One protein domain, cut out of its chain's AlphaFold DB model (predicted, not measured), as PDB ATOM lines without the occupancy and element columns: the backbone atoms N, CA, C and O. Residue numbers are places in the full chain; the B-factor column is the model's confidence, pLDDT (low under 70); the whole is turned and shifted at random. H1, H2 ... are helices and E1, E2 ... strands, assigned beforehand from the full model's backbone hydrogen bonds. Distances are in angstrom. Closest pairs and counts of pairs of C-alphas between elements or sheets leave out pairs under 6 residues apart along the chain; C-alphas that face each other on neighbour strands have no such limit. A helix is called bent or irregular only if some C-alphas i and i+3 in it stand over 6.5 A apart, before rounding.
ATOM      1  N   SER A   7     -98.165  57.148 -13.722       32.91
ATOM      2  CA  SER A   7     -98.733  56.854 -15.046       32.91
ATOM      3  C   SER A   7     -98.725  58.057 -15.998       32.91
ATOM      4  O   SER A   7     -98.504  57.882 -17.194       32.91
ATOM      5  N   LEU A   8     -98.877  59.283 -15.481       28.33
ATOM      6  CA  LEU A   8     -98.833  60.512 -16.283       28.33
ATOM      7  C   LEU A   8     -97.401  60.886 -16.692       28.33
ATOM      8  O   LEU A   8     -97.184  61.354 -17.806       28.33
ATOM      9  N   TYR A   9     -96.410  60.596 -15.843       27.89
ATOM     10  CA  TYR A   9     -94.999  60.891 -16.122       27.89
ATOM     11  C   TYR A   9     -94.425  60.049 -17.270       27.89
ATOM     12  O   TYR A   9     -93.653  60.548 -18.088       27.89
ATOM     13  N   VAL A  10     -94.825  58.776 -17.364       28.97
ATOM     14  CA  VAL A  10     -94.381  57.871 -18.440       28.97
ATOM     15  C   VAL A  10     -94.994  58.264 -19.792       28.97
ATOM     16  O   VAL A  10     -94.353  58.119 -20.834       28.97
ATOM     17  N   LEU A  11     -96.211  58.814 -19.783       28.53
ATOM     18  CA  LEU A  11     -96.932  59.225 -20.989       28.53
ATOM     19  C   LEU A  11     -96.362  60.506 -21.618       28.53
ATOM     20  O   LEU A  11     -96.223  60.568 -22.843       28.53
ATOM     21  N   ASP A  12     -95.960  61.485 -20.805       31.33
ATOM     22  CA  ASP A  12     -95.379  62.740 -21.304       31.33
ATOM     23  C   ASP A  12     -93.945  62.570 -21.836       31.33
ATOM     24  O   ASP A  12     -93.546  63.253 -22.786       31.33
ATOM     25  N   PHE A  13     -93.172  61.626 -21.283       31.09
ATOM     26  CA  PHE A  13     -91.770  61.415 -21.669       31.09
ATOM     27  C   PHE A  13     -91.616  60.718 -23.027       31.09
ATOM     28  O   PHE A  13     -90.673  60.987 -23.775       31.09
ATOM     29  N   LEU A  14     -92.549  59.828 -23.381       35.22
ATOM     30  CA  LEU A  14     -92.382  58.985 -24.561       35.22
ATOM     31  C   LEU A  14     -92.760  59.688 -25.870       35.22
ATOM     32  O   LEU A  14     -92.174  59.355 -26.898       35.22
ATOM     33  N   ARG A  15     -93.687  60.665 -25.890       34.38
ATOM     34  CA  ARG A  15     -94.220  61.284 -27.137       34.38
ATOM     35  C   ARG A  15     -94.529  60.265 -28.260       34.38
ATOM     36  O   ARG A  15     -94.576  60.624 -29.437       34.38
ATOM     37  N   VAL A  16     -94.732  58.994 -27.916       37.41
ATOM     38  CA  VAL A  16     -95.146  57.934 -28.831       37.41
ATOM     39  C   VAL A  16     -96.655  57.822 -28.661       37.41
ATOM     40  O   VAL A  16     -97.109  57.549 -27.550       37.41
ATOM     41  N   PRO A  17     -97.462  58.058 -29.709       36.81
ATOM     42  CA  PRO A  17     -98.905  57.904 -29.604       36.81
ATOM     43  C   PRO A  17     -99.242  56.491 -29.118       36.81
ATOM     44  O   PRO A  17     -98.794  55.516 -29.719       36.81
ATOM     45  N   ILE A  18    -100.061  56.381 -28.067       37.72
ATOM     46  CA  ILE A  18    -100.527  55.116 -27.458       37.72
ATOM     47  C   ILE A  18    -101.046  54.113 -28.511       37.72
ATOM     48  O   ILE A  18    -100.939  52.903 -28.332       37.72
ATOM     49  N   ALA A  19    -101.527  54.599 -29.659       31.66
ATOM     50  CA  ALA A  19    -101.921  53.786 -30.808       31.66
ATOM     51  C   ALA A  19    -100.832  52.808 -31.308       31.66
ATOM     52  O   ALA A  19    -101.180  51.747 -31.824       31.66
ATOM     53  N   TYR A  20     -99.542  53.130 -31.138       37.19
ATOM     54  CA  TYR A  20     -98.421  52.240 -31.473       37.19
ATOM     55  C   TYR A  20     -98.190  51.148 -30.421       37.19
ATOM     56  O   TYR A  20     -97.793  50.045 -30.779       37.19
ATOM     57  N   LEU A  21     -98.473  51.437 -29.146       34.72
ATOM     58  CA  LEU A  21     -98.373  50.478 -28.039       34.72
ATOM     59  C   LEU A  21     -99.553  49.495 -28.012       34.72
ATOM     60  O   LEU A  21     -99.386  48.356 -27.593       34.72
ATOM     61  N   LEU A  22    -100.732  49.918 -28.480       33.06
ATOM     62  CA  LEU A  22    -101.968  49.124 -28.436       33.06
ATOM     63  C   LEU A  22    -102.365  48.478 -29.778       33.06
ATOM     64  O   LEU A  22    -103.466  47.953 -29.895       33.06
ATOM     65  N   GLY A  23    -101.508  48.514 -30.804       30.64
ATOM     66  CA  GLY A  23    -101.752  47.788 -32.062       30.64
ATOM     67  C   GLY A  23    -102.927  48.297 -32.916       30.64
ATOM     68  O   GLY A  23    -103.371  47.593 -33.820       30.64
ATOM     69  N   PHE A  24    -103.422  49.519 -32.687       28.81
ATOM     70  CA  PHE A  24    -104.608  50.068 -33.368       28.81
ATOM     71  C   PHE A  24    -104.327  50.789 -34.700       28.81
ATOM     72  O   PHE A  24    -105.214  51.454 -35.241       28.81
ATOM     73  N   VAL A  25    -103.128  50.676 -35.284       30.16
ATOM     74  CA  VAL A  25    -102.851  51.311 -36.582       30.16
ATOM     75  C   VAL A  25    -103.108  50.334 -37.726       30.16
ATOM     76  O   VAL A  25    -102.351  49.402 -37.982       30.16
ATOM     77  N   ASN A  26    -104.201  50.601 -38.441       29.27
ATOM     78  CA  ASN A  26    -104.590  49.966 -39.692       29.27
ATOM     79  C   ASN A  26    -103.429  50.031 -40.711       29.27
ATOM     80  O   ASN A  26    -103.155  51.075 -41.307       29.27
ATOM     81  N   TYR A  27    -102.746  48.896 -40.901       31.81
ATOM     82  CA  TYR A  27    -101.518  48.704 -41.696       31.81
ATOM     83  C   TYR A  27    -101.610  49.153 -43.175       31.81
ATOM     84  O   TYR A  27    -100.601  49.187 -43.881       31.81
ATOM     85  N   ARG A  28    -102.806  49.492 -43.675       27.09
ATOM     86  CA  ARG A  28    -103.085  49.703 -45.106       27.09
ATOM     87  C   ARG A  28    -102.765  51.093 -45.674       27.09
ATOM     88  O   ARG A  28    -102.750  51.221 -46.893       27.09
ATOM     89  N   SER A  29    -102.498  52.121 -44.864       24.52
ATOM     90  CA  SER A  29    -102.489  53.516 -45.366       24.52
ATOM     91  C   SER A  29    -101.111  54.111 -45.731       24.52
ATOM     92  O   SER A  29    -101.030  55.161 -46.364       24.52
ATOM     93  N   PHE A  30     -99.991  53.456 -45.412       26.95
ATOM     94  CA  PHE A  30     -98.651  54.042 -45.610       26.95
ATOM     95  C   PHE A  30     -97.924  53.527 -46.862       26.95
ATOM     96  O   PHE A  30     -96.833  52.967 -46.763       26.95
ATOM     97  N   TYR A  31     -98.492  53.735 -48.054       30.34
ATOM     98  CA  TYR A  31     -97.802  53.413 -49.309       30.34
ATOM     99  C   TYR A  31     -97.895  54.534 -50.343       30.34
ATOM    100  O   TYR A  31     -98.882  54.656 -51.058       30.34
ATOM    101  N   LYS A  32     -96.803  55.299 -50.455       24.73
ATOM    102  CA  LYS A  32     -96.283  55.883 -51.705       24.73
ATOM    103  C   LYS A  32     -94.848  56.368 -51.451       24.73
ATOM    104  O   LYS A  32     -94.622  57.514 -51.083       24.73
ATOM    105  N   SER A  33     -93.863  55.495 -51.648       30.23
ATOM    106  CA  SER A  33     -92.454  55.896 -51.758       30.23
ATOM    107  C   SER A  33     -91.820  55.249 -52.990       30.23
ATOM    108  O   SER A  33     -92.145  54.124 -53.373       30.23
ATOM    109  N   ARG A  34     -90.970  56.019 -53.681       26.77
ATOM    110  CA  ARG A  34     -90.285  55.599 -54.910       26.77
ATOM    111  C   ARG A  34     -89.247  54.520 -54.584       26.77
ATOM    112  O   ARG A  34     -88.396  54.728 -53.728       26.77
ATOM    113  N   ARG A  35     -89.299  53.400 -55.314       26.97
ATOM    114  CA  ARG A  35     -88.259  52.356 -55.322       26.97
ATOM    115  C   ARG A  35     -86.941  52.959 -55.815       26.97
ATOM    116  O   ARG A  35     -86.888  53.419 -56.956       26.97
ATOM    117  N   ILE A  36     -85.886  52.917 -55.004       34.72
ATOM    118  CA  ILE A  36     -84.525  53.201 -55.469       34.72
ATOM    119  C   ILE A  36     -83.930  51.859 -55.897       34.72
ATOM    120  O   ILE A  36     -83.585  51.021 -55.074       34.72
ATOM    121  N   ARG A  37     -83.889  51.617 -57.210       28.34
ATOM    122  CA  ARG A  37     -83.269  50.420 -57.793       28.34
ATOM    123  C   ARG A  37     -81.794  50.702 -58.060       28.34
ATOM    124  O   ARG A  37     -81.468  51.283 -59.093       28.34
ATOM    125  N   THR A  38     -80.901  50.252 -57.193       35.41
ATOM    126  CA  THR A  38     -79.468  50.184 -57.505       35.41
ATOM    127  C   THR A  38     -79.189  48.882 -58.261       35.41
ATOM    128  O   THR A  38     -78.864  47.855 -57.688       35.41
ATOM    129  N   ARG A  39     -79.378  48.906 -59.589       33.25
ATOM    130  CA  ARG A  39     -79.090  47.763 -60.486       33.25
ATOM    131  C   ARG A  39     -77.622  47.675 -60.933       33.25
ATOM    132  O   ARG A  39     -77.296  46.805 -61.732       33.25
ATOM    133  N   LYS A  40     -76.762  48.605 -60.510       36.66
ATOM    134  CA  LYS A  40     -75.366  48.719 -60.964       36.66
ATOM    135  C   LYS A  40     -74.453  49.062 -59.789       36.66
ATOM    136  O   LYS A  40     -74.910  49.709 -58.846       36.66
ATOM    137  N   SER A  41     -73.197  48.628 -59.875       41.06
ATOM    138  CA  SER A  41     -72.117  49.004 -58.965       41.06
ATOM    139  C   SER A  41     -72.053  50.525 -58.804       41.06
ATOM    140  O   SER A  41     -72.240  51.283 -59.762       41.06
ATOM    141  N   HIS A  42     -71.852  50.983 -57.568       49.66
ATOM    142  CA  HIS A  42     -71.668  52.404 -57.286       49.66
ATOM    143  C   HIS A  42     -70.174  52.699 -57.254       49.66
ATOM    144  O   HIS A  42     -69.427  52.062 -56.520       49.66
ATOM    145  N   VAL A  43     -69.721  53.664 -58.049       45.97
ATOM    146  CA  VAL A  43     -68.331  54.122 -57.994       45.97
ATOM    147  C   VAL A  43     -68.297  55.364 -57.121       45.97
ATOM    148  O   VAL A  43     -68.886  56.386 -57.473       45.97
ATOM    149  N   CYS A  44     -67.609  55.283 -55.983       42.66
ATOM    150  CA  CYS A  44     -67.433  56.437 -55.110       42.66
ATOM    151  C   CYS A  44     -66.714  57.558 -55.876       42.66
ATOM    152  O   CYS A  44     -65.585  57.380 -56.340       42.66
ATOM    153  N   GLU A  45     -67.336  58.733 -55.989       36.91
ATOM    154  CA  GLU A  45     -66.786  59.842 -56.780       36.91
ATOM    155  C   GLU A  45     -65.418  60.319 -56.274       36.91
ATOM    156  O   GLU A  45     -64.592  60.758 -57.078       36.91
ATOM    157  N   LYS A  46     -65.171  60.181 -54.963       39.28
ATOM    158  CA  LYS A  46     -63.973  60.673 -54.271       39.28
ATOM    159  C   LYS A  46     -62.777  59.731 -54.383       39.28
ATOM    160  O   LYS A  46     -61.670  60.195 -54.623       39.28
ATOM    161  N   CYS A  47     -62.977  58.425 -54.194       50.72
ATOM    162  CA  CYS A  47     -61.878  57.450 -54.194       50.72
ATOM    163  C   CYS A  47     -61.849  56.544 -55.429       50.72
ATOM    164  O   CYS A  47     -60.945  55.719 -55.540       50.72
ATOM    165  N   LYS A  48     -62.818  56.688 -56.343       50.06
ATOM    166  CA  LYS A  48     -62.933  55.939 -57.607       50.06
ATOM    167  C   LYS A  48     -62.971  54.413 -57.451       50.06
ATOM    168  O   LYS A  48     -62.819  53.702 -58.438       50.06
ATOM    169  N   LYS A  49     -63.203  53.904 -56.238       41.62
ATOM    170  CA  LYS A  49     -63.387  52.473 -55.986       41.62
ATOM    171  C   LYS A  49     -64.809  52.059 -56.345       41.62
ATOM    172  O   LYS A  49     -65.769  52.749 -55.995       41.62
ATOM    173  N   GLU A  50     -64.904  50.941 -57.050       38.88
ATOM    174  CA  GLU A  50     -66.158  50.296 -57.407       38.88
ATOM    175  C   GLU A  50     -66.659  49.481 -56.211       38.88
ATOM    176  O   GLU A  50     -65.941  48.632 -55.685       38.88
ATOM    177  N   ILE A  51     -67.865  49.799 -55.750       51.22
ATOM    178  CA  ILE A  51     -68.541  49.135 -54.636       51.22
ATOM    179  C   ILE A  51     -69.354  47.979 -55.243       51.22
ATOM    180  O   ILE A  51     -70.314  48.252 -55.984       51.22
ATOM    181  N   PRO A  52     -68.954  46.706 -55.032       37.25
ATOM    182  CA  PRO A  52     -69.619  45.550 -55.621       37.25
ATOM    183  C   PRO A  52     -71.081  45.427 -55.175       37.25
ATOM    184  O   PRO A  52     -71.496  45.888 -54.112       37.25
ATOM    185  N   VAL A  53     -71.893  44.780 -56.013       38.34
ATOM    186  CA  VAL A  53     -73.302  44.506 -55.709       38.34
ATOM    187  C   VAL A  53     -73.363  43.456 -54.590       38.34
ATOM    188  O   VAL A  53     -72.946  42.318 -54.782       38.34
ATOM    189  N   GLY A  54     -73.844  43.856 -53.412       51.75
ATOM    190  CA  GLY A  54     -73.802  43.077 -52.170       51.75
ATOM    191  C   GLY A  54     -74.220  43.916 -50.955       51.75
ATOM    192  O   GLY A  54     -74.880  44.941 -51.132       51.75
ATOM    193  N   SER A  55     -73.834  43.494 -49.737       49.66
ATOM    194  CA  SER A  55     -74.083  44.157 -48.431       49.66
ATOM    195  C   SER A  55     -73.979  45.697 -48.471       49.66
ATOM    196  O   SER A  55     -74.765  46.398 -47.836       49.66
ATOM    197  N   GLU A  56     -73.075  46.234 -49.289       49.31
ATOM    198  CA  GLU A  56     -72.814  47.668 -49.437       49.31
ATOM    199  C   GLU A  56     -73.908  48.442 -50.204       49.31
ATOM    200  O   GLU A  56     -74.192  49.595 -49.878       49.31
ATOM    201  N   ALA A  57     -74.604  47.828 -51.169       53.91
ATOM    202  CA  ALA A  57     -75.743  48.466 -51.850       53.91
ATOM    203  C   ALA A  57     -76.931  48.675 -50.894       53.91
ATOM    204  O   ALA A  57     -77.681  49.646 -51.015       53.91
ATOM    205  N   TYR A  58     -77.074  47.786 -49.911       64.19
ATOM    206  CA  TYR A  58     -78.050  47.925 -48.837       64.19
ATOM    207  C   TYR A  58     -77.626  48.985 -47.821       64.19
ATOM    208  O   TYR A  58     -78.461  49.776 -47.376       64.19
ATOM    209  N   ALA A  59     -76.323  49.075 -47.535       69.00
ATOM    210  CA  ALA A  59     -75.764  50.157 -46.733       69.00
ATOM    211  C   ALA A  59     -76.060  51.536 -47.347       69.00
ATOM    212  O   ALA A  59     -76.383  52.461 -46.607       69.00
ATOM    213  N   LEU A  60     -76.065  51.673 -48.682       76.19
ATOM    214  CA  LEU A  60     -76.470  52.916 -49.357       76.19
ATOM    215  C   LEU A  60     -77.947  53.271 -49.130       76.19
ATOM    216  O   LEU A  60     -78.269  54.440 -48.916       76.19
ATOM    217  N   GLY A  61     -78.849  52.284 -49.152       83.81
ATOM    218  CA  GLY A  61     -80.269  52.507 -48.862       83.81
ATOM    219  C   GLY A  61     -80.500  52.945 -47.413       83.81
ATOM    220  O   GLY A  61     -81.224  53.907 -47.155       83.81
ATOM    221  N   VAL A  62     -79.837  52.276 -46.467       89.25
ATOM    222  CA  VAL A  62     -79.863  52.636 -45.041       89.25
ATOM    223  C   VAL A  62     -79.280  54.036 -44.819       89.25
ATOM    224  O   VAL A  62     -79.893  54.853 -44.129       89.25
ATOM    225  N   LEU A  63     -78.147  54.344 -45.457       88.56
ATOM    226  CA  LEU A  63     -77.505  55.656 -45.430       88.56
ATOM    227  C   LEU A  63     -78.451  56.760 -45.918       88.56
ATOM    228  O   LEU A  63     -78.627  57.747 -45.210       88.56
ATOM    229  N   ASP A  64     -79.083  56.601 -47.088       88.81
ATOM    230  CA  ASP A  64     -80.011  57.598 -47.652       88.81
ATOM    231  C   ASP A  64     -81.177  57.889 -46.699       88.81
ATOM    232  O   ASP A  64     -81.499  59.050 -46.440       88.81
ATOM    233  N   VAL A  65     -81.772  56.847 -46.114       94.50
ATOM    234  CA  VAL A  65     -82.874  56.990 -45.154       94.50
ATOM    235  C   VAL A  65     -82.438  57.761 -43.906       94.50
ATOM    236  O   VAL A  65     -83.138  58.684 -43.481       94.50
ATOM    237  N   ILE A  66     -81.287  57.412 -43.327       95.31
ATOM    238  CA  ILE A  66     -80.764  58.064 -42.119       95.31
ATOM    239  C   ILE A  66     -80.377  59.515 -42.416       95.31
ATOM    240  O   ILE A  66     -80.797  60.419 -41.692       95.31
ATOM    241  N   VAL A  67     -79.617  59.763 -43.487       92.69
ATOM    242  CA  VAL A  67     -79.188  61.115 -43.872       92.69
ATOM    243  C   VAL A  67     -80.406  61.988 -44.116       92.69
ATOM    244  O   VAL A  67     -80.521  63.034 -43.484       92.69
ATOM    245  N   ARG A  68     -81.362  61.531 -44.934       94.44
ATOM    246  CA  ARG A  68     -82.585  62.286 -45.224       94.44
ATOM    247  C   ARG A  68     -83.342  62.653 -43.957       94.44
ATOM    248  O   ARG A  68     -83.795  63.787 -43.851       94.44
ATOM    249  N   TYR A  69     -83.474  61.728 -43.008       96.00
ATOM    250  CA  TYR A  69     -84.147  62.002 -41.740       96.00
ATOM    251  C   TYR A  69     -83.448  63.115 -40.943       96.00
ATOM    252  O   TYR A  69     -84.104  64.038 -40.469       96.00
ATOM    253  N   HIS A  70     -82.119  63.070 -40.829       94.50
ATOM    254  CA  HIS A  70     -81.359  64.036 -40.024       94.50
ATOM    255  C   HIS A  70     -81.114  65.383 -40.709       94.50
ATOM    256  O   HIS A  70     -80.902  66.389 -40.023       94.50
ATOM    257  N   THR A  71     -81.135  65.424 -42.040       93.00
ATOM    258  CA  THR A  71     -80.976  66.661 -42.818       93.00
ATOM    259  C   THR A  71     -82.313  67.318 -43.161       93.00
ATOM    260  O   THR A  71     -82.337  68.498 -43.503       93.00
ATOM    261  N   ALA A  72     -83.440  66.601 -43.066       92.50
ATOM    262  CA  ALA A  72     -84.761  67.163 -43.347       92.50
ATOM    263  C   ALA A  72     -85.063  68.360 -42.433       92.50
ATOM    264  O   ALA A  72     -85.104  68.236 -41.211       92.50
ATOM    265  N   GLY A  73     -85.279  69.532 -43.038       88.88
ATOM    266  CA  GLY A  73     -85.588  70.762 -42.306       88.88
ATOM    267  C   GLY A  73     -84.426  71.314 -41.475       88.88
ATOM    268  O   GLY A  73     -84.653  72.151 -40.604       88.88
ATOM    269  N   THR A  74     -83.188  70.866 -41.714       90.12
ATOM    270  CA  THR A  74     -81.998  71.367 -41.017       90.12
ATOM    271  C   THR A  74     -80.940  71.863 -42.004       90.12
ATOM    272  O   THR A  74     -80.978  71.564 -43.192       90.12
ATOM    273  N   ASN A  75     -79.956  72.613 -41.502       91.38
ATOM    274  CA  ASN A  75     -78.804  73.073 -42.293       91.38
ATOM    275  C   ASN A  75     -77.626  72.082 -42.247       91.38
ATOM    276  O   ASN A  75     -76.474  72.478 -42.446       91.38
ATOM    277  N   LEU A  76     -77.882  70.830 -41.861       91.69
ATOM    278  CA  LEU A  76     -76.871  69.784 -41.834       91.69
ATOM    279  C   LEU A  76     -76.704  69.198 -43.229       91.69
ATOM    280  O   LEU A  76     -77.677  68.937 -43.928       91.69
ATOM    281  N   GLU A  77     -75.459  68.937 -43.594       89.56
ATOM    282  CA  GLU A  77     -75.100  68.302 -44.852       89.56
ATOM    283  C   GLU A  77     -74.224  67.086 -44.563       89.56
ATOM    284  O   GLU A  77     -73.411  67.102 -43.632       89.56
ATOM    285  N   LEU A  78     -74.359  66.048 -45.385       89.88
ATOM    286  CA  LEU A  78     -73.449  64.911 -45.354       89.88
ATOM    287  C   LEU A  78     -72.033  65.372 -45.714       89.88
ATOM    288  O   LEU A  78     -71.831  65.998 -46.755       89.88
ATOM    289  N   LYS A  79     -71.056  65.076 -44.851       86.88
ATOM    290  CA  LYS A  79     -69.641  65.373 -45.118       86.88
ATOM    291  C   LYS A  79     -68.814  64.125 -45.318       86.88
ATOM    292  O   LYS A  79     -68.019  64.079 -46.253       86.88
ATOM    293  N   GLU A  80     -68.983  63.139 -44.445       79.25
ATOM    294  CA  GLU A  80     -68.152  61.941 -44.461       79.25
ATOM    295  C   GLU A  80     -68.985  60.700 -44.151       79.25
ATOM    296  O   GLU A  80     -69.960  60.750 -43.397       79.25
ATOM    297  N   VAL A  81     -68.580  59.594 -44.765       81.88
ATOM    298  CA  VAL A  81     -69.149  58.259 -44.601       81.88
ATOM    299  C   VAL A  81     -67.959  57.329 -44.477       81.88
ATOM    300  O   VAL A  81     -67.130  57.272 -45.387       81.88
ATOM    301  N   HIS A  82     -67.864  56.638 -43.353       78.25
ATOM    302  CA  HIS A  82     -66.737  55.780 -43.043       78.25
ATOM    303  C   HIS A  82     -67.244  54.371 -42.718       78.25
ATOM    304  O   HIS A  82     -67.823  54.171 -41.647       78.25
ATOM    305  N   PRO A  83     -67.087  53.402 -43.632       78.06
ATOM    306  CA  PRO A  83     -67.366  52.000 -43.341       78.06
ATOM    307  C   PRO A  83     -66.230  51.383 -42.510       78.06
ATOM    308  O   PRO A  83     -65.073  51.773 -42.683       78.06
ATOM    309  N   HIS A  84     -66.550  50.415 -41.647       76.81
ATOM    310  CA  HIS A  84     -65.574  49.611 -40.890       76.81
ATOM    311  C   HIS A  84     -64.535  50.449 -40.119       76.81
ATOM    312  O   HIS A  84     -63.318  50.273 -40.249       76.81
ATOM    313  N   VAL A  85     -65.013  51.417 -39.329       74.00
ATOM    314  CA  VAL A  85     -64.141  52.335 -38.578       74.00
ATOM    315  C   VAL A  85     -63.774  51.763 -37.232       74.00
ATOM    316  O   VAL A  85     -64.634  51.542 -36.386       74.00
ATOM    317  N   TRP A  86     -62.475  51.675 -36.983       73.88
ATOM    318  CA  TRP A  86     -61.934  51.327 -35.682       73.88
ATOM    319  C   TRP A  86     -61.724  52.576 -34.829       73.88
ATOM    320  O   TRP A  86     -60.941  53.459 -35.182       73.88
ATOM    321  N   LEU A  87     -62.391  52.632 -33.679       68.12
ATOM    322  CA  LEU A  87     -62.072  53.567 -32.609       68.12
ATOM    323  C   LEU A  87     -61.220  52.849 -31.562       68.12
ATOM    324  O   LEU A  87     -61.600  51.803 -31.032       68.12
ATOM    325  N   ASN A  88     -60.062  53.431 -31.264       58.91
ATOM    326  CA  ASN A  88     -59.212  52.980 -30.170       58.91
ATOM    327  C   ASN A  88     -59.704  53.645 -28.878       58.91
ATOM    328  O   ASN A  88     -59.512  54.845 -28.684       58.91
ATOM    329  N   GLY A  89     -60.372  52.877 -28.019       53.22
ATOM    330  CA  GLY A  89     -60.650  53.267 -26.640       53.22
ATOM    331  C   GLY A  89     -59.481  52.922 -25.713       53.22
ATOM    332  O   GLY A  89     -58.543  52.235 -26.111       53.22
ATOM    333  N   ASN A  90     -59.566  53.351 -24.451       45.47
ATOM    334  CA  ASN A  90     -58.493  53.181 -23.460       45.47
ATOM    335  C   ASN A  90     -58.110  51.717 -23.160       45.47
ATOM    336  O   ASN A  90     -57.070  51.529 -22.551       45.47
ATOM    337  N   ASN A  91     -58.907  50.717 -23.572       49.72
ATOM    338  CA  ASN A  91     -58.581  49.279 -23.500       49.72
ATOM    339  C   ASN A  91     -59.375  48.406 -24.502       49.72
ATOM    340  O   ASN A  91     -59.338  47.181 -24.426       49.72
ATOM    341  N   GLU A  92     -60.104  49.009 -25.445       56.00
ATOM    342  CA  GLU A  92     -60.977  48.286 -26.376       56.00
ATOM    343  C   GLU A  92     -60.817  48.836 -27.790       56.00
ATOM    344  O   GLU A  92     -60.740  50.049 -27.999       56.00
ATOM    345  N   LYS A  93     -60.788  47.931 -28.768       63.06
ATOM    346  CA  LYS A  93     -60.929  48.268 -30.184       63.06
ATOM    347  C   LYS A  93     -62.385  48.062 -30.567       63.06
ATOM    348  O   LYS A  93     -62.855  46.927 -30.592       63.06
ATOM    349  N   LEU A  94     -63.085  49.155 -30.847       75.94
ATOM    350  CA  LEU A  94     -64.480  49.121 -31.272       75.94
ATOM    351  C   LEU A  94     -64.550  49.420 -32.764       75.94
ATOM    352  O   LEU A  94     -64.163  50.501 -33.197       75.94
ATOM    353  N   GLU A  95     -65.047  48.470 -33.544       79.44
ATOM    354  CA  GLU A  95     -65.294  48.652 -34.975       79.44
ATOM    355  C   GLU A  95     -66.743  49.062 -35.205       79.44
ATOM    356  O   GLU A  95     -67.625  48.321 -34.800       79.44
ATOM    357  N   PHE A  96     -67.010  50.192 -35.845       81.06
ATOM    358  CA  PHE A  96     -68.339  50.527 -36.359       81.06
ATOM    359  C   PHE A  96     -68.500  49.959 -37.760       81.06
ATOM    360  O   PHE A  96     -67.649  50.228 -38.610       81.06
ATOM    361  N   ASP A  97     -69.619  49.289 -38.037       86.81
ATOM    362  CA  ASP A  97     -69.920  48.862 -39.409       86.81
ATOM    363  C   ASP A  97     -70.049  50.084 -40.333       86.81
ATOM    364  O   ASP A  97     -69.509  50.104 -41.442       86.81
ATOM    365  N   LEU A  98     -70.714  51.143 -39.854       86.31
ATOM    366  CA  LEU A  98     -70.796  52.419 -40.554       86.31
ATOM    367  C   LEU A  98     -70.856  53.614 -39.596       86.31
ATOM    368  O   LEU A  98     -71.669  53.667 -38.673       86.31
ATOM    369  N   LEU A  99     -70.042  54.628 -39.891       85.62
ATOM    370  CA  LEU A  99     -70.053  55.931 -39.234       85.62
ATOM    371  C   LEU A  99     -70.375  57.038 -40.247       85.62
ATOM    372  O   LEU A  99     -69.715  57.178 -41.276       85.62
ATOM    373  N   ILE A 100     -71.375  57.857 -39.936       88.69
ATOM    374  CA  ILE A 100     -71.845  58.963 -40.776       88.69
ATOM    375  C   ILE A 100     -71.570  60.280 -40.055       88.69
ATOM    376  O   ILE A 100     -71.939  60.449 -38.892       88.69
ATOM    377  N   ILE A 101     -70.963  61.236 -40.757       87.12
ATOM    378  CA  ILE A 101     -70.673  62.571 -40.236       87.12
ATOM    379  C   ILE A 101     -71.475  63.608 -41.014       87.12
ATOM    380  O   ILE A 101     -71.251  63.838 -42.208       87.12
ATOM    381  N   LEU A 102     -72.383  64.276 -40.308       90.31
ATOM    382  CA  LEU A 102     -73.100  65.444 -40.802       90.31
ATOM    383  C   LEU A 102     -72.487  66.710 -40.208       90.31
ATOM    384  O   LEU A 102     -72.119  66.740 -39.032       90.31
ATOM    385  N   ARG A 103     -72.405  67.780 -40.997       91.69
ATOM    386  CA  ARG A 103     -71.904  69.078 -40.528       91.69
ATOM    387  C   ARG A 103     -72.707  70.217 -41.134       91.69
ATOM    388  O   ARG A 103     -73.074  70.155 -42.305       91.69
ATOM    389  N   ASN A 104     -72.938  71.276 -40.363       93.44
ATOM    390  CA  ASN A 104     -73.480  72.529 -40.891       93.44
ATOM    391  C   ASN A 104     -72.373  73.572 -41.139       93.44
ATOM    392  O   ASN A 104     -71.240  73.436 -40.678       93.44
ATOM    393  N   ARG A 105     -72.709  74.670 -41.825       87.69
ATOM    394  CA  ARG A 105     -71.761  75.772 -42.101       87.69
ATOM    395  C   ARG A 105     -71.199  76.449 -40.845       87.69
ATOM    396  O   ARG A 105     -70.138  77.051 -40.911       87.69
ATOM    397  N   LYS A 106     -71.896  76.341 -39.710       89.69
ATOM    398  CA  LYS A 106     -71.476  76.895 -38.412       89.69
ATOM    399  C   LYS A 106     -70.520  75.968 -37.647       89.69
ATOM    400  O   LYS A 106     -70.180  76.263 -36.511       89.69
ATOM    401  N   GLY A 107     -70.124  74.837 -38.235       85.31
ATOM    402  CA  GLY A 107     -69.203  73.882 -37.620       85.31
ATOM    403  C   GLY A 107     -69.853  72.891 -36.653       85.31
ATOM    404  O   GLY A 107     -69.144  72.063 -36.093       85.31
ATOM    405  N   HIS A 108     -71.180  72.905 -36.483       88.56
ATOM    406  CA  HIS A 108     -71.870  71.895 -35.678       88.56
ATOM    407  C   HIS A 108     -71.775  70.538 -36.381       88.56
ATOM    408  O   HIS A 108     -72.114  70.436 -37.564       88.56
ATOM    409  N   VAL A 109     -71.313  69.520 -35.656       89.75
ATOM    410  CA  VAL A 109     -71.098  68.156 -36.152       89.75
ATOM    411  C   VAL A 109     -72.095  67.208 -35.498       89.75
ATOM    412  O   VAL A 109     -72.320  67.309 -34.298       89.75
ATOM    413  N   ARG A 110     -72.653  66.280 -36.282       92.81
ATOM    414  CA  ARG A 110     -73.351  65.089 -35.786       92.81
ATOM    415  C   ARG A 110     -72.664  63.834 -36.304       92.81
ATOM    416  O   ARG A 110     -72.438  63.709 -37.507       92.81
ATOM    417  N   ARG A 111     -72.374  62.911 -35.401       92.75
ATOM    418  CA  ARG A 111     -71.822  61.579 -35.621       92.75
ATOM    419  C   ARG A 111     -72.945  60.576 -35.439       92.75
ATOM    420  O   ARG A 111     -73.607  60.573 -34.406       92.75
ATOM    421  N   ILE A 112     -73.181  59.749 -36.442       95.62
ATOM    422  CA  ILE A 112     -74.245  58.751 -36.418       95.62
ATOM    423  C   ILE A 112     -73.604  57.391 -36.665       95.62
ATOM    424  O   ILE A 112     -73.008  57.181 -37.720       95.62
ATOM    425  N   GLY A 113     -73.710  56.494 -35.689       94.06
ATOM    426  CA  GLY A 113     -73.269  55.108 -35.814       94.06
ATOM    427  C   GLY A 113     -74.398  54.218 -36.321       94.06
ATOM    428  O   GLY A 113     -75.565  54.428 -35.975       94.06
ATOM    429  N   VAL A 114     -74.055  53.228 -37.141       94.94
ATOM    430  CA  VAL A 114     -74.988  52.217 -37.646       94.94
ATOM    431  C   VAL A 114     -74.335  50.842 -37.549       94.94
ATOM    432  O   VAL A 114     -73.228  50.663 -38.050       94.94
ATOM    433  N   GLU A 115     -75.033  49.883 -36.940       94.06
ATOM    434  CA  GLU A 115     -74.639  48.464 -36.915       94.06
ATOM    435  C   GLU A 115     -75.592  47.646 -37.782       94.06
ATOM    436  O   GLU A 115     -76.815  47.806 -37.700       94.06
ATOM    437  N   PHE A 116     -75.046  46.751 -38.598       89.88
ATOM    438  CA  PHE A 116     -75.806  45.924 -39.525       89.88
ATOM    439  C   PHE A 116     -75.915  44.492 -39.015       89.88
ATOM    440  O   PHE A 116     -74.949  43.881 -38.552       89.88
ATOM    441  N   LYS A 117     -77.099  43.893 -39.173       87.44
ATOM    442  CA  LYS A 117     -77.252  42.455 -38.946       87.44
ATOM    443  C   LYS A 117     -78.348  41.821 -39.773       87.44
ATOM    444  O   LYS A 117     -79.438  42.358 -39.908       87.44
ATOM    445  N   GLU A 118     -78.077  40.620 -40.268       81.12
ATOM    446  CA  GLU A 118     -79.063  39.865 -41.043       81.12
ATOM    447  C   GLU A 118     -80.025  39.029 -40.185       81.12
ATOM    448  O   GLU A 118     -81.095  38.675 -40.671       81.12
ATOM    449  N   GLY A 119     -79.683  38.732 -38.923       74.12
ATOM    450  CA  GLY A 119     -80.484  37.825 -38.084       74.12
ATOM    451  C   GLY A 119     -80.284  37.931 -36.570       74.12
ATOM    452  O   GLY A 119     -81.237  37.780 -35.817       74.12
ATOM    453  N   ASP A 120     -79.067  38.212 -36.102       83.00
ATOM    454  CA  ASP A 120     -78.735  38.162 -34.668       83.00
ATOM    455  C   ASP A 120     -78.978  39.506 -33.950       83.00
ATOM    456  O   ASP A 120     -78.077  40.337 -33.789       83.00
ATOM    457  N   VAL A 121     -80.230  39.712 -33.532       85.81
ATOM    458  CA  VAL A 121     -80.704  40.924 -32.841       85.81
ATOM    459  C   VAL A 121     -79.933  41.199 -31.555       85.81
ATOM    460  O   VAL A 121     -79.466  42.314 -31.331       85.81
ATOM    461  N   LYS A 122     -79.779  40.187 -30.696       85.38
ATOM    462  CA  LYS A 122     -79.178  40.382 -29.371       85.38
ATOM    463  C   LYS A 122     -77.725  40.832 -29.510       85.38
ATOM    464  O   LYS A 122     -77.295  41.753 -28.815       85.38
ATOM    465  N   LYS A 123     -76.983  40.257 -30.465       85.19
ATOM    466  CA  LYS A 123     -75.615  40.690 -30.757       85.19
ATOM    467  C   LYS A 123     -75.563  42.111 -31.302       85.19
ATOM    468  O   LYS A 123     -74.752  42.884 -30.801       85.19
ATOM    469  N   VAL A 124     -76.404  42.467 -32.281       88.06
ATOM    470  CA  VAL A 124     -76.377  43.820 -32.873       88.06
ATOM    471  C   VAL A 124     -76.800  44.893 -31.869       88.06
ATOM    472  O   VAL A 124     -76.237  45.984 -31.865       88.06
ATOM    473  N   LEU A 125     -77.723  44.575 -30.957       89.31
ATOM    474  CA  LEU A 125     -78.096  45.466 -29.860       89.31
ATOM    475  C   LEU A 125     -76.965  45.636 -28.851       89.31
ATOM    476  O   LEU A 125     -76.619  46.770 -28.533       89.31
ATOM    477  N   ALA A 126     -76.338  44.550 -28.391       85.44
ATOM    478  CA  ALA A 126     -75.185  44.638 -27.492       85.44
ATOM    479  C   ALA A 126     -74.056  45.485 -28.110       85.44
ATOM    480  O   ALA A 126     -73.471  46.352 -27.458       85.44
ATOM    481  N   GLN A 127     -73.819  45.277 -29.404       87.75
ATOM    482  CA  GLN A 127     -72.905  46.044 -30.236       87.75
ATOM    483  C   GLN A 127     -73.273  47.535 -30.307       87.75
ATOM    484  O   GLN A 127     -72.407  48.392 -30.110       87.75
ATOM    485  N   ALA A 128     -74.541  47.859 -30.555       91.88
ATOM    486  CA  ALA A 128     -75.018  49.234 -30.606       91.88
ATOM    487  C   ALA A 128     -74.915  49.934 -29.244       91.88
ATOM    488  O   ALA A 128     -74.455  51.070 -29.179       91.88
ATOM    489  N   ILE A 129     -75.252  49.247 -28.151       89.38
ATOM    490  CA  ILE A 129     -75.158  49.769 -26.779       89.38
ATOM    491  C   ILE A 129     -73.708  50.098 -26.412       89.38
ATOM    492  O   ILE A 129     -73.439  51.161 -25.858       89.38
ATOM    493  N   ALA A 130     -72.760  49.210 -26.725       83.94
ATOM    494  CA  ALA A 130     -71.345  49.438 -26.424       83.94
ATOM    495  C   ALA A 130     -70.766  50.655 -27.173       83.94
ATOM    496  O   ALA A 130     -69.832  51.300 -26.694       83.94
ATOM    497  N   ARG A 131     -71.329  50.972 -28.345       85.12
ATOM    498  CA  ARG A 131     -70.817  51.979 -29.285       85.12
ATOM    499  C   ARG A 131     -71.556  53.311 -29.272       85.12
ATOM    500  O   ARG A 131     -70.966  54.329 -29.631       85.12
ATOM    501  N   GLN A 132     -72.799  53.327 -28.803       89.25
ATOM    502  CA  GLN A 132     -73.597  54.534 -28.597       89.25
ATOM    503  C   GLN A 132     -72.827  55.687 -27.909       89.25
ATOM    504  O   GLN A 132     -72.972  56.815 -28.368       89.25
ATOM    505  N   PRO A 133     -71.931  55.453 -26.929       84.44
ATOM    506  CA  PRO A 133     -71.219  56.531 -26.232       84.44
ATOM    507  C   PRO A 133     -70.287  57.391 -27.090       84.44
ATOM    508  O   PRO A 133     -69.871  58.474 -26.669       84.44
ATOM    509  N   TYR A 134     -69.907  56.885 -28.263       85.00
ATOM    510  CA  TYR A 134     -68.933  57.508 -29.158       85.00
ATOM    511  C   TYR A 134     -69.597  58.283 -30.306       85.00
ATOM    512  O   TYR A 134     -68.905  58.882 -31.134       85.00
ATOM    513  N   VAL A 135     -70.931  58.275 -30.374       89.31
ATOM    514  CA  VAL A 135     -71.724  58.899 -31.437       89.31
ATOM    515  C   VAL A 135     -72.895  59.688 -30.850       89.31
ATOM    516  O   VAL A 135     -73.333  59.439 -29.735       89.31
ATOM    517  N   ASP A 136     -73.419  60.649 -31.608       93.44
ATOM    518  CA  ASP A 136     -74.563  61.464 -31.182       93.44
ATOM    519  C   ASP A 136     -75.897  60.719 -31.373       93.44
ATOM    520  O   ASP A 136     -76.889  60.998 -30.701       93.44
ATOM    521  N   TYR A 137     -75.937  59.775 -32.317       96.38
ATOM    522  CA  TYR A 137     -77.089  58.919 -32.596       96.38
ATOM    523  C   TYR A 137     -76.615  57.519 -32.971       96.38
ATOM    524  O   TYR A 137     -75.637  57.377 -33.708       96.38
ATOM    525  N   MET A 138     -77.355  56.500 -32.540       96.56
ATOM    526  CA  MET A 138     -77.057  55.106 -32.851       96.56
ATOM    527  C   MET A 138     -78.245  54.438 -33.535       96.56
ATOM    528  O   MET A 138     -79.374  54.579 -33.074       96.56
ATOM    529  N   TYR A 139     -77.996  53.708 -34.619       97.44
ATOM    530  CA  TYR A 139     -78.999  52.910 -35.321       97.44
ATOM    531  C   TYR A 139     -78.563  51.450 -35.414       97.44
ATOM    532  O   TYR A 139     -77.380  51.154 -35.578       97.44
ATOM    533  N   ILE A 140     -79.538  50.546 -35.395       96.06
ATOM    534  CA  ILE A 140     -79.376  49.196 -35.935       96.06
ATOM    535  C   ILE A 140     -80.101  49.084 -37.275       96.06
ATOM    536  O   ILE A 140     -81.164  49.683 -37.479       96.06
ATOM    537  N   ALA A 141     -79.523  48.313 -38.187       94.44
ATOM    538  CA  ALA A 141     -80.049  48.061 -39.517       94.44
ATOM    539  C   ALA A 141     -80.229  46.553 -39.740       94.44
ATOM    540  O   ALA A 141     -79.250  45.822 -39.917       94.44
ATOM    541  N   THR A 142     -81.480  46.087 -39.760       92.94
ATOM    542  CA  THR A 142     -81.805  44.655 -39.869       92.94
ATOM    543  C   THR A 142     -82.590  44.307 -41.126       92.94
ATOM    544  O   THR A 142     -83.231  45.166 -41.733       92.94
ATOM    545  N   ARG A 143     -82.580  43.026 -41.502       88.19
ATOM    546  CA  ARG A 143     -83.490  42.483 -42.524       88.19
ATOM    547  C   ARG A 143     -84.942  42.518 -42.048       88.19
ATOM    548  O   ARG A 143     -85.201  42.572 -40.846       88.19
ATOM    549  N   SER A 144     -85.896  42.479 -42.975       86.75
ATOM    550  CA  SER A 144     -87.329  42.591 -42.661       86.75
ATOM    551  C   SER A 144     -87.914  41.366 -41.964       86.75
ATOM    552  O   SER A 144     -88.895  41.501 -41.240       86.75
ATOM    553  N   TRP A 145     -87.308  40.190 -42.141       83.56
ATOM    554  CA  TRP A 145     -87.706  38.959 -41.448       83.56
ATOM    555  C   TRP A 145     -87.161  38.861 -40.018       83.56
ATOM    556  O   TRP A 145     -87.476  37.908 -39.310       83.56
ATOM    557  N   VAL A 146     -86.328  39.813 -39.589       85.88
ATOM    558  CA  VAL A 146     -85.805  39.844 -38.222       85.88
ATOM    559  C   VAL A 146     -86.910  40.262 -37.263       85.88
ATOM    560  O   VAL A 146     -87.502  41.331 -37.405       85.88
ATOM    561  N   THR A 147     -87.167  39.423 -36.265       84.38
ATOM    562  CA  THR A 147     -88.146  39.683 -35.208       84.38
ATOM    563  C   THR A 147     -87.456  40.269 -33.982       84.38
ATOM    564  O   THR A 147     -86.531  39.656 -33.455       84.38
ATOM    565  N   LEU A 148     -87.928  41.428 -33.523       85.69
ATOM    566  CA  LEU A 148     -87.604  41.974 -32.204       85.69
ATOM    567  C   LEU A 148     -88.674  41.515 -31.215       85.69
ATOM    568  O   LEU A 148     -89.867  41.608 -31.522       85.69
ATOM    569  N   ASP A 149     -88.263  41.034 -30.047       88.94
ATOM    570  CA  ASP A 149     -89.197  40.809 -28.946       88.94
ATOM    571  C   ASP A 149     -89.483  42.120 -28.182       88.94
ATOM    572  O   ASP A 149     -88.942  43.190 -28.478       88.94
ATOM    573  N   PHE A 150     -90.396  42.069 -27.209       88.50
ATOM    574  CA  PHE A 150     -90.732  43.249 -26.406       88.50
ATOM    575  C   PHE A 150     -89.544  43.765 -25.583       88.50
ATOM    576  O   PHE A 150     -89.434  44.975 -25.373       88.50
ATOM    577  N   GLU A 151     -88.657  42.876 -25.133       87.31
ATOM    578  CA  GLU A 151     -87.476  43.247 -24.353       87.31
ATOM    579  C   GLU A 151     -86.486  44.025 -25.224       87.31
ATOM    580  O   GLU A 151     -85.988  45.070 -24.805       87.31
ATOM    581  N   ASP A 152     -86.273  43.586 -26.466       88.69
ATOM    582  CA  ASP A 152     -85.442  44.267 -27.458       88.69
ATOM    583  C   ASP A 152     -85.942  45.687 -27.716       88.69
ATOM    584  O   ASP A 152     -85.165  46.642 -27.674       88.69
ATOM    585  N   LEU A 153     -87.251  45.848 -27.931       90.44
ATOM    586  CA  LEU A 153     -87.861  47.161 -28.157       90.44
ATOM    587  C   LEU A 153     -87.701  48.084 -26.944       90.44
ATOM    588  O   LEU A 153     -87.427  49.276 -27.113       90.44
ATOM    589  N   PHE A 154     -87.841  47.548 -25.729       89.25
ATOM    590  CA  PHE A 154     -87.647  48.317 -24.501       89.25
ATOM    591  C   PHE A 154     -86.188  48.752 -24.337       89.25
ATOM    592  O   PHE A 154     -85.924  49.926 -24.079       89.25
ATOM    593  N   VAL A 155     -85.238  47.841 -24.561       85.88
ATOM    594  CA  VAL A 155     -83.797  48.127 -24.530       85.88
ATOM    595  C   VAL A 155     -83.437  49.196 -25.560       85.88
ATOM    596  O   VAL A 155     -82.752  50.166 -25.234       85.88
ATOM    597  N   MET A 156     -83.940  49.081 -26.790       91.81
ATOM    598  CA  MET A 156     -83.732  50.094 -27.826       91.81
ATOM    599  C   MET A 156     -84.282  51.457 -27.415       91.81
ATOM    600  O   MET A 156     -83.597  52.464 -27.589       91.81
ATOM    601  N   GLY A 157     -85.493  51.493 -26.856       88.69
ATOM    602  CA  GLY A 157     -86.105  52.718 -26.353       88.69
ATOM    603  C   GLY A 157     -85.290  53.355 -25.228       88.69
ATOM    604  O   GLY A 157     -85.027  54.555 -25.278       88.69
ATOM    605  N   TYR A 158     -84.840  52.545 -24.266       86.44
ATOM    606  CA  TYR A 158     -84.038  52.980 -23.122       86.44
ATOM    607  C   TYR A 158     -82.699  53.595 -23.550       86.44
ATOM    608  O   TYR A 158     -82.353  54.683 -23.102       86.44
ATOM    609  N   TYR A 159     -81.985  52.956 -24.481       88.00
ATOM    610  CA  TYR A 159     -80.722  53.473 -25.028       88.00
ATOM    611  C   TYR A 159     -80.905  54.455 -26.198       88.00
ATOM    612  O   TYR A 159     -79.927  54.843 -26.839       88.00
ATOM    613  N   GLY A 160     -82.149  54.814 -26.535       93.38
ATOM    614  CA  GLY A 160     -82.495  55.694 -27.651       93.38
ATOM    615  C   GLY A 160     -81.926  55.255 -29.010       93.38
ATOM    616  O   GLY A 160     -81.596  56.106 -29.842       93.38
ATOM    617  N   ILE A 161     -81.800  53.945 -29.231       96.31
ATOM    618  CA  ILE A 161     -81.284  53.337 -30.462       96.31
ATOM    619  C   ILE A 161     -82.390  53.339 -31.523       96.31
ATOM    620  O   ILE A 161     -83.500  52.855 -31.302       96.31
ATOM    621  N   GLY A 162     -82.086  53.881 -32.700       97.00
ATOM    622  CA  GLY A 162     -82.985  53.861 -33.849       97.00
ATOM    623  C   GLY A 162     -82.974  52.522 -34.581       97.00
ATOM    624  O   GLY A 162     -82.020  51.751 -34.503       97.00
ATOM    625  N   TRP A 163     -84.023  52.269 -35.359       96.38
ATOM    626  CA  TRP A 163     -84.183  51.046 -36.134       96.38
ATOM    627  C   TRP A 163     -84.454  51.353 -37.599       96.38
ATOM    628  O   TRP A 163     -85.415  52.056 -37.935       96.38
ATOM    629  N   VAL A 164     -83.635  50.779 -38.473       95.44
ATOM    630  CA  VAL A 164     -83.862  50.746 -39.914       95.44
ATOM    631  C   VAL A 164     -84.038  49.297 -40.352       95.44
ATOM    632  O   VAL A 164     -83.249  48.428 -39.997       95.44
ATOM    633  N   VAL A 165     -85.063  49.046 -41.157       92.50
ATOM    634  CA  VAL A 165     -85.248  47.770 -41.848       92.50
ATOM    635  C   VAL A 165     -84.819  47.935 -43.297       92.50
ATOM    636  O   VAL A 165     -85.153  48.945 -43.924       92.50
ATOM    637  N   TRP A 166     -84.098  46.955 -43.835       87.94
ATOM    638  CA  TRP A 166     -83.621  46.971 -45.213       87.94
ATOM    639  C   TRP A 166     -83.829  45.638 -45.932       87.94
ATOM    640  O   TRP A 166     -83.780  44.567 -45.338       87.94
ATOM    641  N   GLU A 167     -84.063  45.743 -47.237       84.50
ATOM    642  CA  GLU A 167     -84.197  44.653 -48.202       84.50
ATOM    643  C   GLU A 167     -83.657  45.087 -49.570       84.50
ATOM    644  O   GLU A 167     -83.205  46.220 -49.759       84.50
ATOM    645  N   GLU A 168     -83.702  44.199 -50.563       77.44
ATOM    646  CA  GLU A 168     -83.257  44.521 -51.921       77.44
ATOM    647  C   GLU A 168     -84.054  45.687 -52.524       77.44
ATOM    648  O   GLU A 168     -85.260  45.610 -52.766       77.44
ATOM    649  N   GLY A 169     -83.361  46.809 -52.747       75.19
ATOM    650  CA  GLY A 169     -83.955  48.045 -53.264       75.19
ATOM    651  C   GLY A 169     -84.921  48.743 -52.299       75.19
ATOM    652  O   GLY A 169     -85.732  49.567 -52.739       75.19
ATOM    653  N   PHE A 170     -84.868  48.413 -51.004       83.06
ATOM    654  CA  PHE A 170     -85.752  48.962 -49.982       83.06
ATOM    655  C   PHE A 170     -85.000  49.234 -48.677       83.06
ATOM    656  O   PHE A 170     -84.286  48.386 -48.161       83.06
ATOM    657  N   ALA A 171     -85.216  50.410 -48.101       88.81
ATOM    658  CA  ALA A 171     -84.832  50.709 -46.730       88.81
ATOM    659  C   ALA A 171     -85.886  51.626 -46.113       88.81
ATOM    660  O   ALA A 171     -86.450  52.490 -46.796       88.81
ATOM    661  N   LYS A 172     -86.169  51.445 -44.822       90.88
ATOM    662  CA  LYS A 172     -87.145  52.259 -44.098       90.88
ATOM    663  C   LYS A 172     -86.771  52.393 -42.631       90.88
ATOM    664  O   LYS A 172     -86.498  51.407 -41.956       90.88
ATOM    665  N   MET A 173     -86.823  53.623 -42.134       94.50
ATOM    666  CA  MET A 173     -86.717  53.898 -40.708       94.50
ATOM    667  C   MET A 173     -88.032  53.511 -40.037       94.50
ATOM    668  O   MET A 173     -89.092  54.018 -40.410       94.50
ATOM    669  N   ILE A 174     -87.950  52.594 -39.081       94.44
ATOM    670  CA  ILE A 174     -89.079  52.177 -38.246       94.44
ATOM    671  C   ILE A 174     -89.114  53.038 -36.986       94.44
ATOM    672  O   ILE A 174     -90.164  53.558 -36.621       94.44
ATOM    673  N   VAL A 175     -87.945  53.242 -36.371       93.44
ATOM    674  CA  VAL A 175     -87.775  54.050 -35.160       93.44
ATOM    675  C   VAL A 175     -86.616  55.017 -35.366       93.44
ATOM    676  O   VAL A 175     -85.526  54.621 -35.778       93.44
ATOM    677  N   SER A 176     -86.830  56.297 -35.077       95.62
ATOM    678  CA  SER A 176     -85.756  57.291 -35.083       95.62
ATOM    679  C   SER A 176     -84.900  57.178 -33.823       95.62
ATOM    680  O   SER A 176     -85.453  57.119 -32.725       95.62
ATOM    681  N   ALA A 177     -83.579  57.259 -33.963       96.75
ATOM    682  CA  ALA A 177     -82.682  57.356 -32.815       96.75
ATOM    683  C   ALA A 177     -82.882  58.675 -32.055       96.75
ATOM    684  O   ALA A 177     -83.228  59.708 -32.648       96.75
ATOM    685  N   LYS A 178     -82.613  58.655 -30.750       93.44
ATOM    686  CA  LYS A 178     -82.586  59.852 -29.905       93.44
ATOM    687  C   LYS A 178     -81.170  60.411 -29.828       93.44
ATOM    688  O   LYS A 178     -80.193  59.672 -29.939       93.44
ATOM    689  N   TYR A 179     -81.089  61.732 -29.688       89.44
ATOM    690  CA  TYR A 179     -79.816  62.409 -29.492       89.44
ATOM    691  C   TYR A 179     -79.242  62.015 -28.141       89.44
ATOM    692  O   TYR A 179     -79.943  62.096 -27.131       89.44
ATOM    693  N   HIS A 180     -77.963  61.679 -28.137       78.38
ATOM    694  CA  HIS A 180     -77.174  61.533 -26.932       78.38
ATOM    695  C   HIS A 180     -76.009  62.499 -27.006       78.38
ATOM    696  O   HIS A 180     -75.383  62.645 -28.053       78.38
ATOM    697  N   SER A 181     -75.717  63.161 -25.891       67.19
ATOM    698  CA  SER A 181     -74.433  63.835 -25.778       67.19
ATOM    699  C   SER A 181     -73.366  62.743 -25.701       67.19
ATOM    700  O   SER A 181     -73.456  61.910 -24.793       67.19
ATOM    701  N   PRO A 182     -72.360  62.727 -26.595       62.25
ATOM    702  CA  PRO A 182     -71.204  61.855 -26.439       62.25
ATOM    703  C   PRO A 182     -70.605  62.059 -25.048       62.25
ATOM    704  O   PRO A 182     -70.738  63.150 -24.493       62.25
ATOM    705  N   ALA A 183     -69.974  61.011 -24.516       55.72
ATOM    706  CA  ALA A 183     -69.468  60.804 -23.153       55.72
ATOM    707  C   ALA A 183     -68.586  61.916 -22.519       55.72
ATOM    708  O   ALA A 183     -67.483  61.651 -22.047       55.72
ATOM    709  N   SER A 184     -69.045  63.165 -22.482       50.50
ATOM    710  CA  SER A 184     -68.389  64.305 -21.840       50.50
ATOM    711  C   SER A 184     -69.141  64.799 -20.603       50.50
ATOM    712  O   SER A 184     -68.692  65.752 -19.971       50.50
ATOM    713  N   SER A 185     -70.283  64.195 -20.251       52.88
ATOM    714  CA  SER A 185     -70.981  64.496 -19.000       52.88
ATOM    715  C   SER A 185     -70.481  63.583 -17.878       52.88
ATOM    716  O   SER A 185     -70.333  62.372 -18.046       52.88
ATOM    717  N   LEU A 186     -70.235  64.178 -16.708       48.75
ATOM    718  CA  LEU A 186     -69.902  63.474 -15.466       48.75
ATOM    719  C   LEU A 186     -70.904  62.346 -15.170       48.75
ATOM    720  O   LEU A 186     -70.524  61.284 -14.701       48.75
ATOM    721  N   GLU A 187     -72.169  62.568 -15.506       51.81
ATOM    722  CA  GLU A 187     -73.267  61.620 -15.343       51.81
ATOM    723  C   GLU A 187     -73.054  60.343 -16.166       51.81
ATOM    724  O   GLU A 187     -73.127  59.249 -15.618       51.81
ATOM    725  N   TYR A 188     -72.629  60.466 -17.428       57.78
ATOM    726  CA  TYR A 188     -72.261  59.312 -18.249       57.78
ATOM    727  C   TYR A 188     -71.025  58.580 -17.693       57.78
ATOM    728  O   TYR A 188     -70.953  57.350 -17.705       57.78
ATOM    729  N   MET A 189     -70.036  59.324 -17.184       55.78
ATOM    730  CA  MET A 189     -68.856  58.722 -16.547       55.78
ATOM    731  C   MET A 189     -69.235  57.943 -15.281       55.78
ATOM    732  O   MET A 189     -68.706  56.853 -15.060       55.78
ATOM    733  N   ILE A 190     -70.164  58.474 -14.483       60.09
ATOM    734  CA  ILE A 190     -70.706  57.825 -13.286       60.09
ATOM    735  C   ILE A 190     -71.508  56.586 -13.678       60.09
ATOM    736  O   ILE A 190     -71.229  55.512 -13.155       60.09
ATOM    737  N   GLU A 191     -72.440  56.689 -14.625       60.94
ATOM    738  CA  GLU A 191     -73.227  55.548 -15.108       60.94
ATOM    739  C   GLU A 191     -72.327  54.428 -15.634       60.94
ATOM    740  O   GLU A 191     -72.519  53.260 -15.291       60.94
ATOM    741  N   ARG A 192     -71.291  54.768 -16.411       59.56
ATOM    742  CA  ARG A 192     -70.333  53.780 -16.916       59.56
ATOM    743  C   ARG A 192     -69.506  53.159 -15.792       59.56
ATOM    744  O   ARG A 192     -69.314  51.947 -15.799       59.56
ATOM    745  N   ALA A 193     -69.038  53.950 -14.828       66.25
ATOM    746  CA  ALA A 193     -68.288  53.443 -13.681       66.25
ATOM    747  C   ALA A 193     -69.137  52.508 -12.804       66.25
ATOM    748  O   ALA A 193     -68.674  51.432 -12.424       66.25
ATOM    749  N   VAL A 194     -70.393  52.883 -12.537       67.94
ATOM    750  CA  VAL A 194     -71.362  52.057 -11.805       67.94
ATOM    751  C   VAL A 194     -71.621  50.764 -12.565       67.94
ATOM    752  O   VAL A 194     -71.529  49.689 -11.981       67.94
ATOM    753  N   ARG A 195     -71.871  50.843 -13.874       66.88
ATOM    754  CA  ARG A 195     -72.115  49.666 -14.708       66.88
ATOM    755  C   ARG A 195     -70.938  48.694 -14.703       66.88
ATOM    756  O   ARG A 195     -71.156  47.509 -14.479       66.88
ATOM    757  N   ILE A 196     -69.710  49.182 -14.896       69.31
ATOM    758  CA  ILE A 196     -68.500  48.345 -14.849       69.31
ATOM    759  C   ILE A 196     -68.399  47.646 -13.491       69.31
ATOM    760  O   ILE A 196     -68.158  46.444 -13.434       69.31
ATOM    761  N   LYS A 197     -68.649  48.371 -12.393       71.81
ATOM    762  CA  LYS A 197     -68.635  47.788 -11.047       71.81
ATOM    763  C   LYS A 197     -69.713  46.731 -10.845       71.81
ATOM    764  O   LYS A 197     -69.433  45.693 -10.256       71.81
ATOM    765  N   VAL A 198     -70.920  46.966 -11.351       71.94
ATOM    766  CA  VAL A 198     -72.003  45.979 -11.299       71.94
ATOM    767  C   VAL A 198     -71.628  44.736 -12.103       71.94
ATOM    768  O   VAL A 198     -71.757  43.636 -11.582       71.94
ATOM    769  N   GLU A 199     -71.118  44.887 -13.325       62.09
ATOM    770  CA  GLU A 199     -70.692  43.761 -14.167       62.09
ATOM    771  C   GLU A 199     -69.541  42.962 -13.519       62.09
ATOM    772  O   GLU A 199     -69.577  41.729 -13.516       62.09
ATOM    773  N   GLU A 200     -68.566  43.636 -12.895       70.88
ATOM    774  CA  GLU A 200     -67.493  43.004 -12.113       70.88
ATOM    775  C   GLU A 200     -68.053  42.176 -10.948       70.88
ATOM    776  O   GLU A 200     -67.740  40.989 -10.834       70.88
ATOM    777  N   GLU A 201     -68.895  42.760 -10.094       72.69
ATOM    778  CA  GLU A 201     -69.472  42.054  -8.944       72.69
ATOM    779  C   GLU A 201     -70.395  40.908  -9.376       72.69
ATOM    780  O   GLU A 201     -70.339  39.809  -8.821       72.69
ATOM    781  N   PHE A 202     -71.182  41.109 -10.433       59.12
ATOM    782  CA  PHE A 202     -72.048  40.070 -10.982       59.12
ATOM    783  C   PHE A 202     -71.233  38.893 -11.529       59.12
ATOM    784  O   PHE A 202     -71.589  37.739 -11.306       59.12
ATOM    785  N   SER A 203     -70.099  39.157 -12.184       64.75
ATOM    786  CA  SER A 203     -69.206  38.103 -12.682       64.75
ATOM    787  C   SER A 203     -68.528  37.296 -11.565       64.75
ATOM    788  O   SER A 203     -68.248  36.111 -11.758       64.75
ATOM    789  N   LYS A 204     -68.306  37.900 -10.388       76.44
ATOM    790  CA  LYS A 204     -67.801  37.203  -9.190       76.44
ATOM    791  C   LYS A 204     -68.862  36.304  -8.564       76.44
ATOM    792  O   LYS A 204     -68.541  35.207  -8.116       76.44
ATOM    793  N   LEU A 205     -70.112  36.767  -8.531       68.00
ATOM    794  CA  LEU A 205     -71.250  36.015  -7.994       68.00
ATOM    795  C   LEU A 205     -71.687  34.880  -8.928       68.00
ATOM    796  O   LEU A 205     -72.102  33.818  -8.466       68.00
ATOM    797  N   PHE A 206     -71.550  35.086 -10.236       59.91
ATOM    798  CA  PHE A 206     -71.912  34.127 -11.275       59.91
ATOM    799  C   PHE A 206     -70.713  33.859 -12.190       59.91
ATOM    800  O   PHE A 206     -70.704  34.290 -13.349       59.91
ATOM    801  N   PRO A 207     -69.684  33.144 -11.698       55.53
ATOM    802  CA  PRO A 207     -68.550  32.785 -12.528       55.53
ATOM    803  C   PRO A 207     -69.060  31.972 -13.719       55.53
ATOM    804  O   PRO A 207     -69.733  30.953 -13.547       55.53
ATOM    805  N   ARG A 208     -68.757  32.430 -14.942       50.72
ATOM    806  CA  ARG A 208     -69.065  31.684 -16.170       50.72
ATOM    807  C   ARG A 208     -68.451  30.291 -16.040       50.72
ATOM    808  O   ARG A 208     -67.235  30.140 -16.149       50.72
TER     809      ARG A 208
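What this domain is: This is residues 7 to 208 of the 223 residues of an uncharacterized protein of Thermococcus chitonophagus (UniProt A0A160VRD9). A twisted sheet of six strands curls round helix H3 on one face, and H4 packs on the opposite face with H5 side by side with it. Residues 193 to 208, of which 193 to 205 belong to H6, stick out from this body, as do residues 7 to 13 of H1 and residues 15 to 32, which include H2. The 202 printed residues hold six named helices and six named strands in the order H1 H2 H3 E1 E2 E3 H4 E4 H5 E5 E6 H6, class mixed. The sheet runs E1 E2 E3 E4 E5 E6, with E3, E4 and E5 parallel and the other neighbours antiparallel. The whole is compact, radius of gyration of the C-alphas 18.6 A, spanning 54 by 45 by 41 A.

Where its parts are: The strands are E1, residues 77 to 88, 26.5 A; E2, 93 to 103, 25.7 A; E3, 109 to 117, 26.6 A; E4, 137 to 143; E5, 162 to 167; and E6, 170 to 175. E1 bends by 84 degrees at residue 84, and E2 by 79 degrees at residue 97. The helices are H1, residues 7 to 14, from C-alpha 7 at (-98.733, 56.854, -15.046); H2, 18 to 21; H3, 55 to 71, 24.2 A; H4, 121 to 134, 20.7 A; H5, 150 to 158; and H6, 186 to 205, 28.5 A, ending with C-alpha 205 at (-71.250, 36.015, -7.994). H4 is irregular, C-alphas 130 and 133 being 7.1 A apart.

How they stand to each other: E1, E2 and E3 form a meander, each strand the antiparallel neighbour of the one before, with N 82 and O 99 at 2.8 A and N 100 and O 112 at 2.8 A. E3, H4, E4 and E4, H5, E5 are strand-helix-strand units, parallel neighbours with a helix between, both right-handed crossovers; N 139 and O 113 are 2.9 A apart, N 164 and O 140 2.9 A. The hairpin E5 and E6 has N 172 and O 165 at 2.8 A. H3 and H4 on opposite faces make three layers. The closest C-alphas of H3 and E6, Gly 61 and Ala 171, are 5.3 A apart. H4 lies over E3 at a height over the sheet of 7.2 A, along the strands at 17 degrees on the local plane; their closest C-alphas, Lys 117 and Val 124, are 6.3 A apart. H5 only grazes the sheet with residues 153 to 157. H4 touches H5 with residues 121 to 125 alone, the same way at a shallow tilt of 5 degrees; the closest C-alphas, Leu 125 and Met 156, are 7.6 A apart. H1, H2 and H6 are not on the sheet; H1 and H2 are only just apart, closest 8.5 A. Every O i to N i+4 pair is within hydrogen-bond range in H3, H5 and H6, with 2 of 4 in H1 and 8 of 10 in H4; H2 is too short for one.

The domain as a whole: The C-alphas of Ser 7 and Lys 48, the two farthest apart, are 55.6 A apart. The printed part has no cut. The link H2 to H3, 33 residues, is long; within it residues 42 to 43 pair antiparallel with 50 to 51. Mean pLDDT of the printed part is 70.2; residues 7 to 59, 87 to 93 and 181 to 196 are among those under 70.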